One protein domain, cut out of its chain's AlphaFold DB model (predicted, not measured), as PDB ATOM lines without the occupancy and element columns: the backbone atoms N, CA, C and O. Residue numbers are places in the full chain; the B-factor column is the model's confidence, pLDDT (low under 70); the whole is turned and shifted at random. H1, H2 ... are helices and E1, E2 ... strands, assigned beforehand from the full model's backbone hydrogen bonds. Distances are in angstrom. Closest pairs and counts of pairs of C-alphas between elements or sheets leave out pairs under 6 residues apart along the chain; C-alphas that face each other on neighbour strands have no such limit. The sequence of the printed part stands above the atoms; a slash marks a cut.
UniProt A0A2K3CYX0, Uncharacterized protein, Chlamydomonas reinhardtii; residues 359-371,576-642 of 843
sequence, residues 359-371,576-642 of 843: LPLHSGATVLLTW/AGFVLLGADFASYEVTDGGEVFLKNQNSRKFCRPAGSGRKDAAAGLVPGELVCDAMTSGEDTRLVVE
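What this domain is: This is residues 359 to 371 and 576 to 642 of the 843 residues of an uncharacterized protein of Chlamydomonas reinhardtii (UniProt A0A2K3CYX0). A small, strongly twisted sheet is built round one long strand, E4, with E2 along one side of it and E7 and E5 one after the other along the other side; E6 is added beyond E5. The short strands E1 and E3 lie side by side at one end of the long axis, and the single short helix H1 lies at the other end, off the sheet, on the loop that joins E5 to E6. The printed part has 80 residues, with named elements in the order E1 E2 E3 E4 E5 H1 E6 E7; the neighbour pairs of the branched sheet are antiparallel. The class is mostly strand, though under half of the residues are in named elements. The whole is compact, with a radius of gyration of the C-alphas of 12.8 A, and elongated, spanning 38 by 24 by 23 A.

How they stand to each other: E1, residues 359 to 362, and E3, residues 589 to 591, pair with no named strand; their closest C-alphas, those of His 362 and Glu 589, are 4.5 A apart. Residues 366 to 367 make a short antiparallel pairing with residues 578 to 579 of E2, residues 578 to 582. E2 is the antiparallel neighbour of E4, residues 594 to 600, at 149 degrees, with N 579 and O 599 2.8 A apart. On the other side of E4 are E5, residues 606 to 609, and E7, residues 638 to 641. E4 and E5 form a hairpin, with N 607 and O 598 2.8 A apart. E7 is antiparallel to E4 at 122 degrees, with N 596 and O 639 2.8 A apart. The pairing is staggered: E7 is beside residues 594 to 597 of E4, and E5 beside 598 to 599. E6, residues 626 to 630, is antiparallel to E5 at 137 degrees, with N 608 and O 627 2.9 A apart. H1, residues 614 to 619, is not on the sheet and is apart from E4; every O i to N i+4 pair in it is within hydrogen-bond range.

Where its parts are: E1 begins at C-alpha 359, (-1.310, -20.210, -11.471), and is 7.7 A long. E2 measures 13.2 A, E3 6.2 A and E4 19.3 A, from C-alpha 594 at (-0.657, -29.626, -11.564). E5 is 10.6 A long, H1 8.6 A and E6 11.8 A. E7, 9.8 A, ends at C-alpha 641, (-1.899, -28.043, -16.539).

The domain as a whole: The two C-alphas farthest apart, those of Pro 360 and Ala 618, are 38.5 A apart. Residues 372 to 575 are not printed, and C-alphas 371 and 576 are 11.2 A apart across the cut. Of the links that are printed whole, none is long. The mean pLDDT of the printed part is 81.4; it is under 70 at residues 368 to 371, 576 and 585 to 587.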
ATOM      1  N   LEU A 359      -0.492 -20.908 -10.480       75.81
ATOM      2  CA  LEU A 359      -1.310 -20.210 -11.471       75.81
ATOM      3  C   LEU A 359      -2.199 -19.162 -10.782       75.81
ATOM      4  O   LEU A 359      -2.592 -19.350  -9.630       75.81
ATOM      5  N   PRO A 360      -2.639 -18.112 -11.497       70.00
ATOM      6  CA  PRO A 360      -3.685 -17.197 -11.029       70.00
ATOM      7  C   PRO A 360      -5.095 -17.831 -11.070       70.00
ATOM      8  O   PRO A 360      -6.096 -17.126 -11.186       70.00
ATOM      9  N   LEU A 361      -5.186 -19.166 -11.026       74.62
ATOM     10  CA  LEU A 361      -6.417 -19.945 -11.110       74.62
ATOM     11  C   LEU A 361      -6.569 -20.824  -9.869       74.62
ATOM     12  O   LEU A 361      -5.636 -21.505  -9.444       74.62
ATOM     13  N   HIS A 362      -7.784 -20.842  -9.329       82.31
ATOM     14  CA  HIS A 362      -8.143 -21.647  -8.168       82.31
ATOM     15  C   HIS A 362      -8.964 -22.877  -8.557       82.31
ATOM     16  O   HIS A 362      -9.693 -22.867  -9.552       82.31
ATOM     17  N   SER A 363      -8.907 -23.919  -7.729       78.94
ATOM     18  CA  SER A 363      -9.848 -25.040  -7.809       78.94
ATOM     19  C   SER A 363     -11.282 -24.512  -7.646       78.94
ATOM     20  O   SER A 363     -11.578 -23.739  -6.731       78.94
ATOM     21  N   GLY A 364     -12.171 -24.858  -8.579       76.06
ATOM     22  CA  GLY A 364     -13.503 -24.260  -8.717       76.06
ATOM     23  C   GLY A 364     -13.601 -23.105  -9.728       76.06
ATOM     24  O   GLY A 364     -14.709 -22.623  -9.975       76.06
ATOM     25  N   ALA A 365     -12.498 -22.667 -10.347       78.75
ATOM     26  CA  ALA A 365     -12.532 -21.664 -11.413       78.75
ATOM     27  C   ALA A 365     -13.371 -22.147 -12.610       78.75
ATOM     28  O   ALA A 365     -13.222 -23.276 -13.085       78.75
ATOM     29  N   THR A 366     -14.248 -21.271 -13.111       76.38
ATOM     30  CA  THR A 366     -15.036 -21.536 -14.321       76.38
ATOM     31  C   THR A 366     -14.264 -21.063 -15.548       76.38
ATOM     32  O   THR A 366     -13.936 -19.884 -15.650       76.38
ATOM     33  N   VAL A 367     -14.006 -21.973 -16.485       72.75
ATOM     34  CA  VAL A 367     -13.354 -21.697 -17.768       72.75
ATOM     35  C   VAL A 367     -14.361 -21.798 -18.914       72.75
ATOM     36  O   VAL A 367     -15.167 -22.731 -18.987       72.75
ATOM     37  N   LEU A 368     -14.317 -20.815 -19.814       65.56
ATOM     38  CA  LEU A 368     -15.132 -20.771 -21.025       65.56
ATOM     39  C   LEU A 368     -14.331 -21.357 -22.191       65.56
ATOM     40  O   LEU A 368     -13.384 -20.737 -22.671       65.56
ATOM     41  N   LEU A 369     -14.733 -22.532 -22.667       51.06
ATOM     42  CA  LEU A 369     -14.167 -23.125 -23.879       51.06
ATOM     43  C   LEU A 369     -14.944 -22.623 -25.101       51.06
ATOM     44  O   LEU A 369     -16.162 -22.787 -25.173       51.06
ATOM     45  N   THR A 370     -14.240 -22.017 -26.058       40.06
ATOM     46  CA  THR A 370     -14.806 -21.546 -27.333       40.06
ATOM     47  C   THR A 370     -14.276 -22.386 -28.494       40.06
ATOM     48  O   THR A 370     -13.174 -22.925 -28.424       40.06
ATOM     49  N   TRP A 371     -15.077 -22.542 -29.551       32.81
ATOM     50  CA  TRP A 371     -14.779 -23.447 -30.664       32.81
ATOM     51  C   TRP A 371     -14.982 -22.735 -32.014       32.81
ATOM     52  O   TRP A 371     -16.088 -22.247 -32.264       32.81
ATOM     53  N   ALA A 576     -21.505 -21.513 -21.882       53.62
ATOM     54  CA  ALA A 576     -21.010 -22.800 -21.392       53.62
ATOM     55  C   ALA A 576     -20.104 -22.587 -20.170       53.62
ATOM     56  O   ALA A 576     -19.213 -21.742 -20.202       53.62
ATOM     57  N   GLY A 577     -20.297 -23.391 -19.123       71.44
ATOM     58  CA  GLY A 577     -19.414 -23.433 -17.959       71.44
ATOM     59  C   GLY A 577     -18.731 -24.791 -17.834       71.44
ATOM     60  O   GLY A 577     -19.398 -25.814 -17.657       71.44
ATOM     61  N   PHE A 578     -17.402 -24.804 -17.886       88.50
ATOM     62  CA  PHE A 578     -16.592 -25.919 -17.398       88.50
ATOM     63  C   PHE A 578     -15.874 -25.470 -16.124       88.50
ATOM     64  O   PHE A 578     -15.470 -24.317 -16.022       88.50
ATOM     65  N   VAL A 579     -15.720 -26.359 -15.150       88.25
ATOM     66  CA  VAL A 579     -14.996 -26.099 -13.901       88.25
ATOM     67  C   VAL A 579     -13.702 -26.894 -13.903       88.25
ATOM     68  O   VAL A 579     -13.729 -28.096 -14.177       88.25
ATOM     69  N   LEU A 580     -12.597 -26.229 -13.570       90.06
ATOM     70  CA  LEU A 580     -11.348 -26.887 -13.200       90.06
ATOM     71  C   LEU A 580     -11.404 -27.274 -11.720       90.06
ATOM     72  O   LEU A 580     -11.692 -26.436 -10.866       90.06
ATOM     73  N   LEU A 581     -11.134 -28.539 -11.418       87.25
ATOM     74  CA  LEU A 581     -11.051 -29.081 -10.062       87.25
ATOM     75  C   LEU A 581      -9.636 -29.628  -9.858       87.25
ATOM     76  O   LEU A 581      -9.220 -30.477 -10.641       87.25
ATOM     77  N   GLY A 582      -8.907 -29.162  -8.840       85.19
ATOM     78  CA  GLY A 582      -7.603 -29.734  -8.472       85.19
ATOM     79  C   GLY A 582      -7.740 -31.233  -8.189       85.19
ATOM     80  O   GLY A 582      -8.687 -31.645  -7.519       85.19
ATOM     81  N   ALA A 583      -6.857 -32.064  -8.747       78.50
ATOM     82  CA  ALA A 583      -7.060 -33.514  -8.781       78.50
ATOM     83  C   ALA A 583      -6.637 -34.266  -7.506       78.50
ATOM     84  O   ALA A 583      -6.746 -35.494  -7.462       78.50
ATOM     85  N   ASP A 584      -6.164 -33.539  -6.495       72.75
ATOM     86  CA  ASP A 584      -6.058 -33.950  -5.091       72.75
ATOM     87  C   ASP A 584      -7.283 -33.503  -4.261       72.75
ATOM     88  O   ASP A 584      -7.448 -33.928  -3.121       72.75
ATOM     89  N   PHE A 585      -8.131 -32.627  -4.820       61.12
ATOM     90  CA  PHE A 585      -9.269 -31.917  -4.216       61.12
ATOM     91  C   PHE A 585      -8.970 -31.058  -2.967       61.12
ATOM     92  O   PHE A 585      -9.807 -30.231  -2.599       61.12
ATOM     93  N   ALA A 586      -7.796 -31.203  -2.349       54.34
ATOM     94  CA  ALA A 586      -7.324 -30.413  -1.215       54.34
ATOM     95  C   ALA A 586      -6.632 -29.101  -1.636       54.34
ATOM     96  O   ALA A 586      -6.752 -28.093  -0.933       54.34
ATOM     97  N   SER A 587      -5.946 -29.074  -2.784       64.38
ATOM     98  CA  SER A 587      -5.348 -27.851  -3.321       64.38
ATOM     99  C   SER A 587      -6.421 -26.854  -3.779       64.38
ATOM    100  O   SER A 587      -7.310 -27.143  -4.586       64.38
ATOM    101  N   TYR A 588      -6.342 -25.628  -3.251       72.81
ATOM    102  CA  TYR A 588      -7.177 -24.506  -3.698       72.81
ATOM    103  C   TYR A 588      -6.526 -23.721  -4.845       72.81
ATOM    104  O   TYR A 588      -7.193 -22.920  -5.494       72.81
ATOM    105  N   GLU A 589      -5.240 -23.941  -5.111       81.62
ATOM    106  CA  GLU A 589      -4.460 -23.328  -6.186       81.62
ATOM    107  C   GLU A 589      -4.195 -24.385  -7.251       81.62
ATOM    108  O   GLU A 589      -3.746 -25.482  -6.923       81.62
ATOM    109  N   VAL A 590      -4.423 -24.057  -8.520       81.94
ATOM    110  CA  VAL A 590      -3.849 -24.863  -9.599       81.94
ATOM    111  C   VAL A 590      -2.371 -24.477  -9.700       81.94
ATOM    112  O   VAL A 590      -2.035 -23.290  -9.700       81.94
ATOM    113  N   THR A 591      -1.471 -25.451  -9.778       86.81
ATOM    114  CA  THR A 591      -0.060 -25.197 -10.099       86.81
ATOM    115  C   THR A 591       0.229 -25.573 -11.542       86.81
ATOM    116  O   THR A 591      -0.437 -26.421 -12.127       86.81
ATOM    117  N   ASP A 592       1.271 -24.969 -12.092       87.56
ATOM    118  CA  ASP A 592       2.016 -25.534 -13.206       87.56
ATOM    119  C   ASP A 592       2.517 -26.953 -12.860       87.56
ATOM    120  O   ASP A 592       2.857 -27.239 -11.705       87.56
ATOM    121  N   GLY A 593       2.458 -27.859 -13.836       87.56
ATOM    122  CA  GLY A 593       2.578 -29.309 -13.656       87.56
ATOM    123  C   GLY A 593       1.439 -29.951 -12.843       87.56
ATOM    124  O   GLY A 593       1.503 -31.142 -12.541       87.56
ATOM    125  N   GLY A 594       0.416 -29.185 -12.451       87.50
ATOM    126  CA  GLY A 594      -0.657 -29.626 -11.564       87.50
ATOM    127  C   GLY A 594      -1.726 -30.442 -12.285       87.50
ATOM    128  O   GLY A 594      -2.200 -30.075 -13.360       87.50
ATOM    129  N   GLU A 595      -2.147 -31.546 -11.673       89.12
ATOM    130  CA  GLU A 595      -3.238 -32.371 -12.189       89.12
ATOM    131  C   GLU A 595      -4.606 -31.753 -11.853       89.12
ATOM    132  O   GLU A 595      -4.875 -31.368 -10.713       89.12
ATOM    133  N   VAL A 596      -5.507 -31.707 -12.836       90.50
ATOM    134  CA  VAL A 596      -6.885 -31.214 -12.701       90.50
ATOM    135  C   VAL A 596      -7.890 -32.137 -13.388       90.50
ATOM    136  O   VAL A 596      -7.573 -32.848 -14.340       90.50
ATOM    137  N   PHE A 597      -9.141 -32.076 -12.948       92.00
ATOM    138  CA  PHE A 597     -10.292 -32.632 -13.652       92.00
ATOM    139  C   PHE A 597     -11.135 -31.504 -14.252       92.00
ATOM    140  O   PHE A 597     -11.425 -30.511 -13.582       92.00
ATOM    141  N   LEU A 598     -11.582 -31.674 -15.498       92.19
ATOM    142  CA  LEU A 598     -12.484 -30.734 -16.166       92.19
ATOM    143  C   LEU A 598     -13.930 -31.241 -16.078       92.19
ATOM    144  O   LEU A 598     -14.264 -32.275 -16.657       92.19
ATOM    145  N   LYS A 599     -14.806 -30.515 -15.376       91.31
ATOM    146  CA  LYS A 599     -16.218 -30.895 -15.181       91.31
ATOM    147  C   LYS A 599     -17.160 -29.917 -15.879       91.31
ATOM    148  O   LYS A 599     -17.159 -28.727 -15.582       91.31
ATOM    149  N   ASN A 600     -17.993 -30.402 -16.795       89.69
ATOM    150  CA  ASN A 600     -19.016 -29.589 -17.453       89.69
ATOM    151  C   ASN A 600     -20.187 -29.342 -16.482       89.69
ATOM    152  O   ASN A 600     -20.802 -30.293 -15.995       89.69
ATOM    153  N   GLN A 601     -20.504 -28.073 -16.201       81.38
ATOM    154  CA  GLN A 601     -21.526 -27.696 -15.211       81.38
ATOM    155  C   GLN A 601     -22.921 -28.204 -15.602       81.38
ATOM    156  O   GLN A 601     -23.646 -28.737 -14.762       81.38
ATOM    157  N   ASN A 602     -23.275 -28.096 -16.885       77.44
ATOM    158  CA  ASN A 602     -24.619 -28.384 -17.388       77.44
ATOM    159  C   ASN A 602     -24.950 -29.879 -17.389       77.44
ATOM    160  O   ASN A 602     -26.060 -30.273 -17.041       77.44
ATOM    161  N   SER A 603     -23.998 -30.722 -17.797       82.31
ATOM    162  CA  SER A 603     -24.184 -32.178 -17.823       82.31
ATOM    163  C   SER A 603     -23.822 -32.860 -16.500       82.31
ATOM    164  O   SER A 603     -24.087 -34.051 -16.348       82.31
ATOM    165  N   ARG A 604     -23.203 -32.125 -15.561       82.62
ATOM    166  CA  ARG A 604     -22.530 -32.626 -14.346       82.62
ATOM    167  C   ARG A 604     -21.432 -33.676 -14.616       82.62
ATOM    168  O   ARG A 604     -20.952 -34.295 -13.668       82.62
ATOM    169  N   LYS A 605     -21.009 -33.870 -15.872       89.69
ATOM    170  CA  LYS A 605     -20.039 -34.900 -16.274       89.69
ATOM    171  C   LYS A 605     -18.600 -34.410 -16.267       89.69
ATOM    172  O   LYS A 605     -18.326 -33.248 -16.570       89.69
ATOM    173  N   PHE A 606     -17.692 -35.333 -15.984       90.69
ATOM    174  CA  PHE A 606     -16.267 -35.154 -16.220       90.69
ATOM    175  C   PHE A 606     -15.961 -35.318 -17.708       90.69
ATOM    176  O   PHE A 606     -16.631 -36.077 -18.416       90.69
ATOM    177  N   CYS A 607     -14.971 -34.568 -18.174       92.75
ATOM    178  CA  CYS A 607     -14.608 -34.461 -19.574       92.75
ATOM    179  C   CYS A 607     -13.153 -34.884 -19.782       92.75
ATOM    180  O   CYS A 607     -12.270 -34.487 -19.029       92.75
ATOM    181  N   ARG A 608     -12.920 -35.669 -20.832       93.69
ATOM    182  CA  ARG A 608     -11.619 -36.207 -21.242       93.69
ATOM    183  C   ARG A 608     -11.326 -35.848 -22.699       93.69
ATOM    184  O   ARG A 608     -12.278 -35.683 -23.467       93.69
ATOM    185  N   PRO A 609     -10.060 -35.777 -23.135       88.69
ATOM    186  CA  PRO A 609      -9.757 -35.813 -24.559       88.69
ATOM    187  C   PRO A 609     -10.205 -37.161 -25.153       88.69
ATOM    188  O   PRO A 609     -10.022 -38.222 -24.550       88.69
ATOM    189  N   ALA A 610     -10.779 -37.142 -26.355       89.31
ATOM    190  CA  ALA A 610     -10.969 -38.345 -27.153       89.31
ATOM    191  C   ALA A 610      -9.596 -38.951 -27.466       89.31
ATOM    192  O   ALA A 610      -8.717 -38.277 -28.009       89.31
ATOM    193  N   GLY A 611      -9.402 -40.227 -27.147       89.25
ATOM    194  CA  GLY A 611      -8.167 -40.917 -27.493       89.25
ATOM    195  C   GLY A 611      -8.133 -41.296 -28.974       89.25
ATOM    196  O   GLY A 611      -9.160 -41.398 -29.642       89.25
ATOM    197  N   SER A 612      -6.958 -41.681 -29.471       85.12
ATOM    198  CA  SER A 612      -6.829 -42.452 -30.723       85.12
ATOM    199  C   SER A 612      -7.372 -43.893 -30.608       85.12
ATOM    200  O   SER A 612      -7.249 -44.699 -31.531       85.12
ATOM    201  N   GLY A 613      -7.978 -44.236 -29.465       87.44
ATOM    202  CA  GLY A 613      -8.519 -45.549 -29.158       87.44
ATOM    203  C   GLY A 613      -9.736 -45.917 -30.008       87.44
ATOM    204  O   GLY A 613     -10.595 -45.097 -30.332       87.44
ATOM    205  N   ARG A 614      -9.860 -47.215 -30.307       85.62
ATOM    206  CA  ARG A 614     -10.916 -47.769 -31.172       85.62
ATOM    207  C   ARG A 614     -12.347 -47.460 -30.701       85.62
ATOM    208  O   ARG A 614     -13.242 -47.457 -31.538       85.62
ATOM    209  N   LYS A 615     -12.570 -47.208 -29.403       88.12
ATOM    210  CA  LYS A 615     -13.868 -46.788 -28.836       88.12
ATOM    211  C   LYS A 615     -14.285 -45.417 -29.379       88.12
ATOM    212  O   LYS A 615     -15.365 -45.294 -29.948       88.12
ATOM    213  N   ASP A 616     -13.410 -44.423 -29.252       88.75
ATOM    214  CA  ASP A 616     -13.708 -43.033 -29.610       88.75
ATOM    215  C   ASP A 616     -13.706 -42.853 -31.138       88.75
ATOM    216  O   ASP A 616     -14.638 -42.278 -31.701       88.75
ATOM    217  N   ALA A 617     -12.764 -43.497 -31.837       88.81
ATOM    218  CA  ALA A 617     -12.760 -43.560 -33.299       88.81
ATOM    219  C   ALA A 617     -14.018 -44.248 -33.881       88.81
ATOM    220  O   ALA A 617     -14.500 -43.858 -34.943       88.81
ATOM    221  N   ALA A 618     -14.594 -45.247 -33.192       89.38
ATOM    222  CA  ALA A 618     -15.863 -45.868 -33.593       89.38
ATOM    223  C   ALA A 618     -17.098 -45.004 -33.272       89.38
ATOM    224  O   ALA A 618     -18.134 -45.178 -33.911       89.38
ATOM    225  N   ALA A 619     -16.988 -44.063 -32.328       86.62
ATOM    226  CA  ALA A 619     -17.980 -43.012 -32.107       86.62
ATOM    227  C   ALA A 619     -17.862 -41.853 -33.123       86.62
ATOM    228  O   ALA A 619     -18.737 -40.992 -33.164       86.62
ATOM    229  N   GLY A 620     -16.818 -41.848 -33.963       93.12
ATOM    230  CA  GLY A 620     -16.563 -40.812 -34.970       93.12
ATOM    231  C   GLY A 620     -15.870 -39.557 -34.431       93.12
ATOM    232  O   GLY A 620     -15.802 -38.564 -35.151       93.12
ATOM    233  N   LEU A 621     -15.371 -39.610 -33.193       89.25
ATOM    234  CA  LEU A 621     -14.676 -38.510 -32.525       89.25
ATOM    235  C   LEU A 621     -13.270 -38.316 -33.106       89.25
ATOM    236  O   LEU A 621     -12.587 -39.285 -33.453       89.25
ATOM    237  N   VAL A 622     -12.822 -37.066 -33.185       89.00
ATOM    238  CA  VAL A 622     -11.445 -36.725 -33.568       89.00
ATOM    239  C   VAL A 622     -10.542 -36.839 -32.332       89.00
ATOM    240  O   VAL A 622     -10.921 -36.331 -31.283       89.00
ATOM    241  N   PRO A 623      -9.346 -37.455 -32.398       87.62
ATOM    242  CA  PRO A 623      -8.427 -37.471 -31.259       87.62
ATOM    243  C   PRO A 623      -8.128 -36.051 -30.748       87.62
ATOM    244  O   PRO A 623      -7.791 -35.173 -31.540       87.62
ATOM    245  N   GLY A 624      -8.280 -35.833 -29.439       83.38
ATOM    246  CA  GLY A 624      -8.223 -34.519 -28.782       83.38
ATOM    247  C   GLY A 624      -9.565 -33.777 -28.657       83.38
ATOM    248  O   GLY A 624      -9.657 -32.831 -27.882       83.38
ATOM    249  N   GLU A 625     -10.630 -34.207 -29.342       88.81
ATOM    250  CA  GLU A 625     -11.986 -33.660 -29.166       88.81
ATOM    251  C   GLU A 625     -12.497 -33.931 -27.741       88.81
ATOM    252  O   GLU A 625     -12.363 -35.044 -27.234       88.81
ATOM    253  N   LEU A 626     -13.070 -32.931 -27.066       89.56
ATOM    254  CA  LEU A 626     -13.430 -33.063 -25.653       89.56
ATOM    255  C   LEU A 626     -14.731 -33.867 -25.459       89.56
ATOM    256  O   LEU A 626     -15.822 -33.416 -25.809       89.56
ATOM    257  N   VAL A 627     -14.624 -35.036 -24.829       91.88
ATOM    258  CA  VAL A 627     -15.726 -35.968 -24.563       91.88
ATOM    259  C   VAL A 627     -16.137 -35.891 -23.099       91.88
ATOM    260  O   VAL A 627     -15.371 -36.269 -22.220       91.88
ATOM    261  N   CYS A 628     -17.371 -35.479 -22.823       93.88
ATOM    262  CA  CYS A 628     -17.946 -35.536 -21.476       93.88
ATOM    263  C   CYS A 628     -18.876 -36.758 -21.347       93.88
ATOM    264  O   CYS A 628     -20.103 -36.617 -21.376       93.88
ATOM    265  N   ASP A 629     -18.318 -37.977 -21.280       84.06
ATOM    266  CA  ASP A 629     -19.095 -39.226 -21.184       84.06
ATOM    267  C   ASP A 629     -19.280 -39.755 -19.746       84.06
ATOM    268  O   ASP A 629     -20.359 -40.288 -19.453       84.06
ATOM    269  N   ALA A 630     -18.329 -39.531 -18.832       75.12
ATOM    270  CA  ALA A 630     -18.328 -40.084 -17.469       75.12
ATOM    271  C   ALA A 630     -19.023 -39.204 -16.401       75.12
ATOM    272  O   ALA A 630     -18.894 -37.981 -16.391       75.12
ATOM    273  N   MET A 631     -19.739 -39.833 -15.457       71.81
ATOM    274  CA  MET A 631     -20.289 -39.164 -14.255       71.81
ATOM    275  C   MET A 631     -19.270 -39.070 -13.106       71.81
ATOM    276  O   MET A 631     -19.384 -38.200 -12.247       71.81
ATOM    277  N   THR A 632     -18.278 -39.958 -13.106       76.31
ATOM    278  CA  THR A 632     -17.201 -40.091 -12.118       76.31
ATOM    279  C   THR A 632     -15.864 -39.713 -12.751       76.31
ATOM    280  O   THR A 632     -15.663 -39.960 -13.940       76.31
ATOM    281  N   SER A 633     -14.945 -39.148 -11.972       80.38
ATOM    282  CA  SER A 633     -13.569 -38.897 -12.406       80.38
ATOM    283  C   SER A 633     -12.781 -40.206 -12.502       80.38
ATOM    284  O   SER A 633     -12.798 -41.006 -11.568       80.38
ATOM    285  N   GLY A 634     -12.075 -40.404 -13.613       81.94
ATOM    286  CA  GLY A 634     -11.087 -41.466 -13.827       81.94
ATOM    287  C   GLY A 634      -9.747 -40.900 -14.309       81.94
ATOM    288  O   GLY A 634      -9.655 -39.711 -14.625       81.94
ATOM    289  N   GLU A 635      -8.715 -41.746 -14.396       80.88
ATOM    290  CA  GLU A 635      -7.379 -41.367 -14.902       80.88
ATOM    291  C   GLU A 635      -7.434 -40.730 -16.303       80.88
ATOM    292  O   GLU A 635      -6.660 -39.831 -16.610       80.88
ATOM    293  N   ASP A 636      -8.384 -41.153 -17.142       80.44
ATOM    294  CA  ASP A 636      -8.606 -40.629 -18.492       80.44
ATOM    295  C   ASP A 636      -9.260 -39.238 -18.515       80.44
ATOM    296  O   ASP A 636      -9.112 -38.509 -19.492       80.44
ATOM    297  N   THR A 637      -9.948 -38.839 -17.440       85.12
ATOM    298  CA  THR A 637     -10.505 -37.482 -17.250       85.12
ATOM    299  C   THR A 637      -9.530 -36.507 -16.584       85.12
ATOM    300  O   THR A 637      -9.878 -35.344 -16.362       85.12
ATOM    301  N   ARG A 638      -8.327 -36.979 -16.233       87.50
ATOM    302  CA  ARG A 638      -7.276 -36.203 -15.573       87.50
ATOM    303  C   ARG A 638      -6.423 -35.494 -16.625       87.50
ATOM    304  O   ARG A 638      -5.963 -36.108 -17.584       87.50
ATOM    305  N   LEU A 639      -6.228 -34.196 -16.440       87.81
ATOM    306  CA  LEU A 639      -5.441 -33.317 -17.301       87.81
ATOM    307  C   LEU A 639      -4.266 -32.777 -16.483       87.81
ATOM    308  O   LEU A 639      -4.443 -32.470 -15.308       87.81
ATOM    309  N   VAL A 640      -3.093 -32.620 -17.092       88.25
ATOM    310  CA  VAL A 640      -1.976 -31.876 -16.485       88.25
ATOM    311  C   VAL A 640      -2.021 -30.452 -17.025       88.25
ATOM    312  O   VAL A 640      -2.100 -30.267 -18.239       88.25
ATOM    313  N   VAL A 641      -1.996 -29.451 -16.144       86.38
ATOM    314  CA  VAL A 641      -1.899 -28.043 -16.539       86.38
ATOM    315  C   VAL A 641      -0.428 -27.660 -16.606       86.38
ATOM    316  O   VAL A 641       0.233 -27.529 -15.581       86.38
ATOM    317  N   GLU A 642       0.074 -27.480 -17.821       82.88
ATOM    318  CA  GLU A 642       1.434 -27.006 -18.086       82.88
ATOM    319  C   GLU A 642       1.370 -25.522 -18.471       82.88
ATOM    320  O   GLU A 642       0.640 -25.146 -19.395       82.88
TER     321      GLU A 642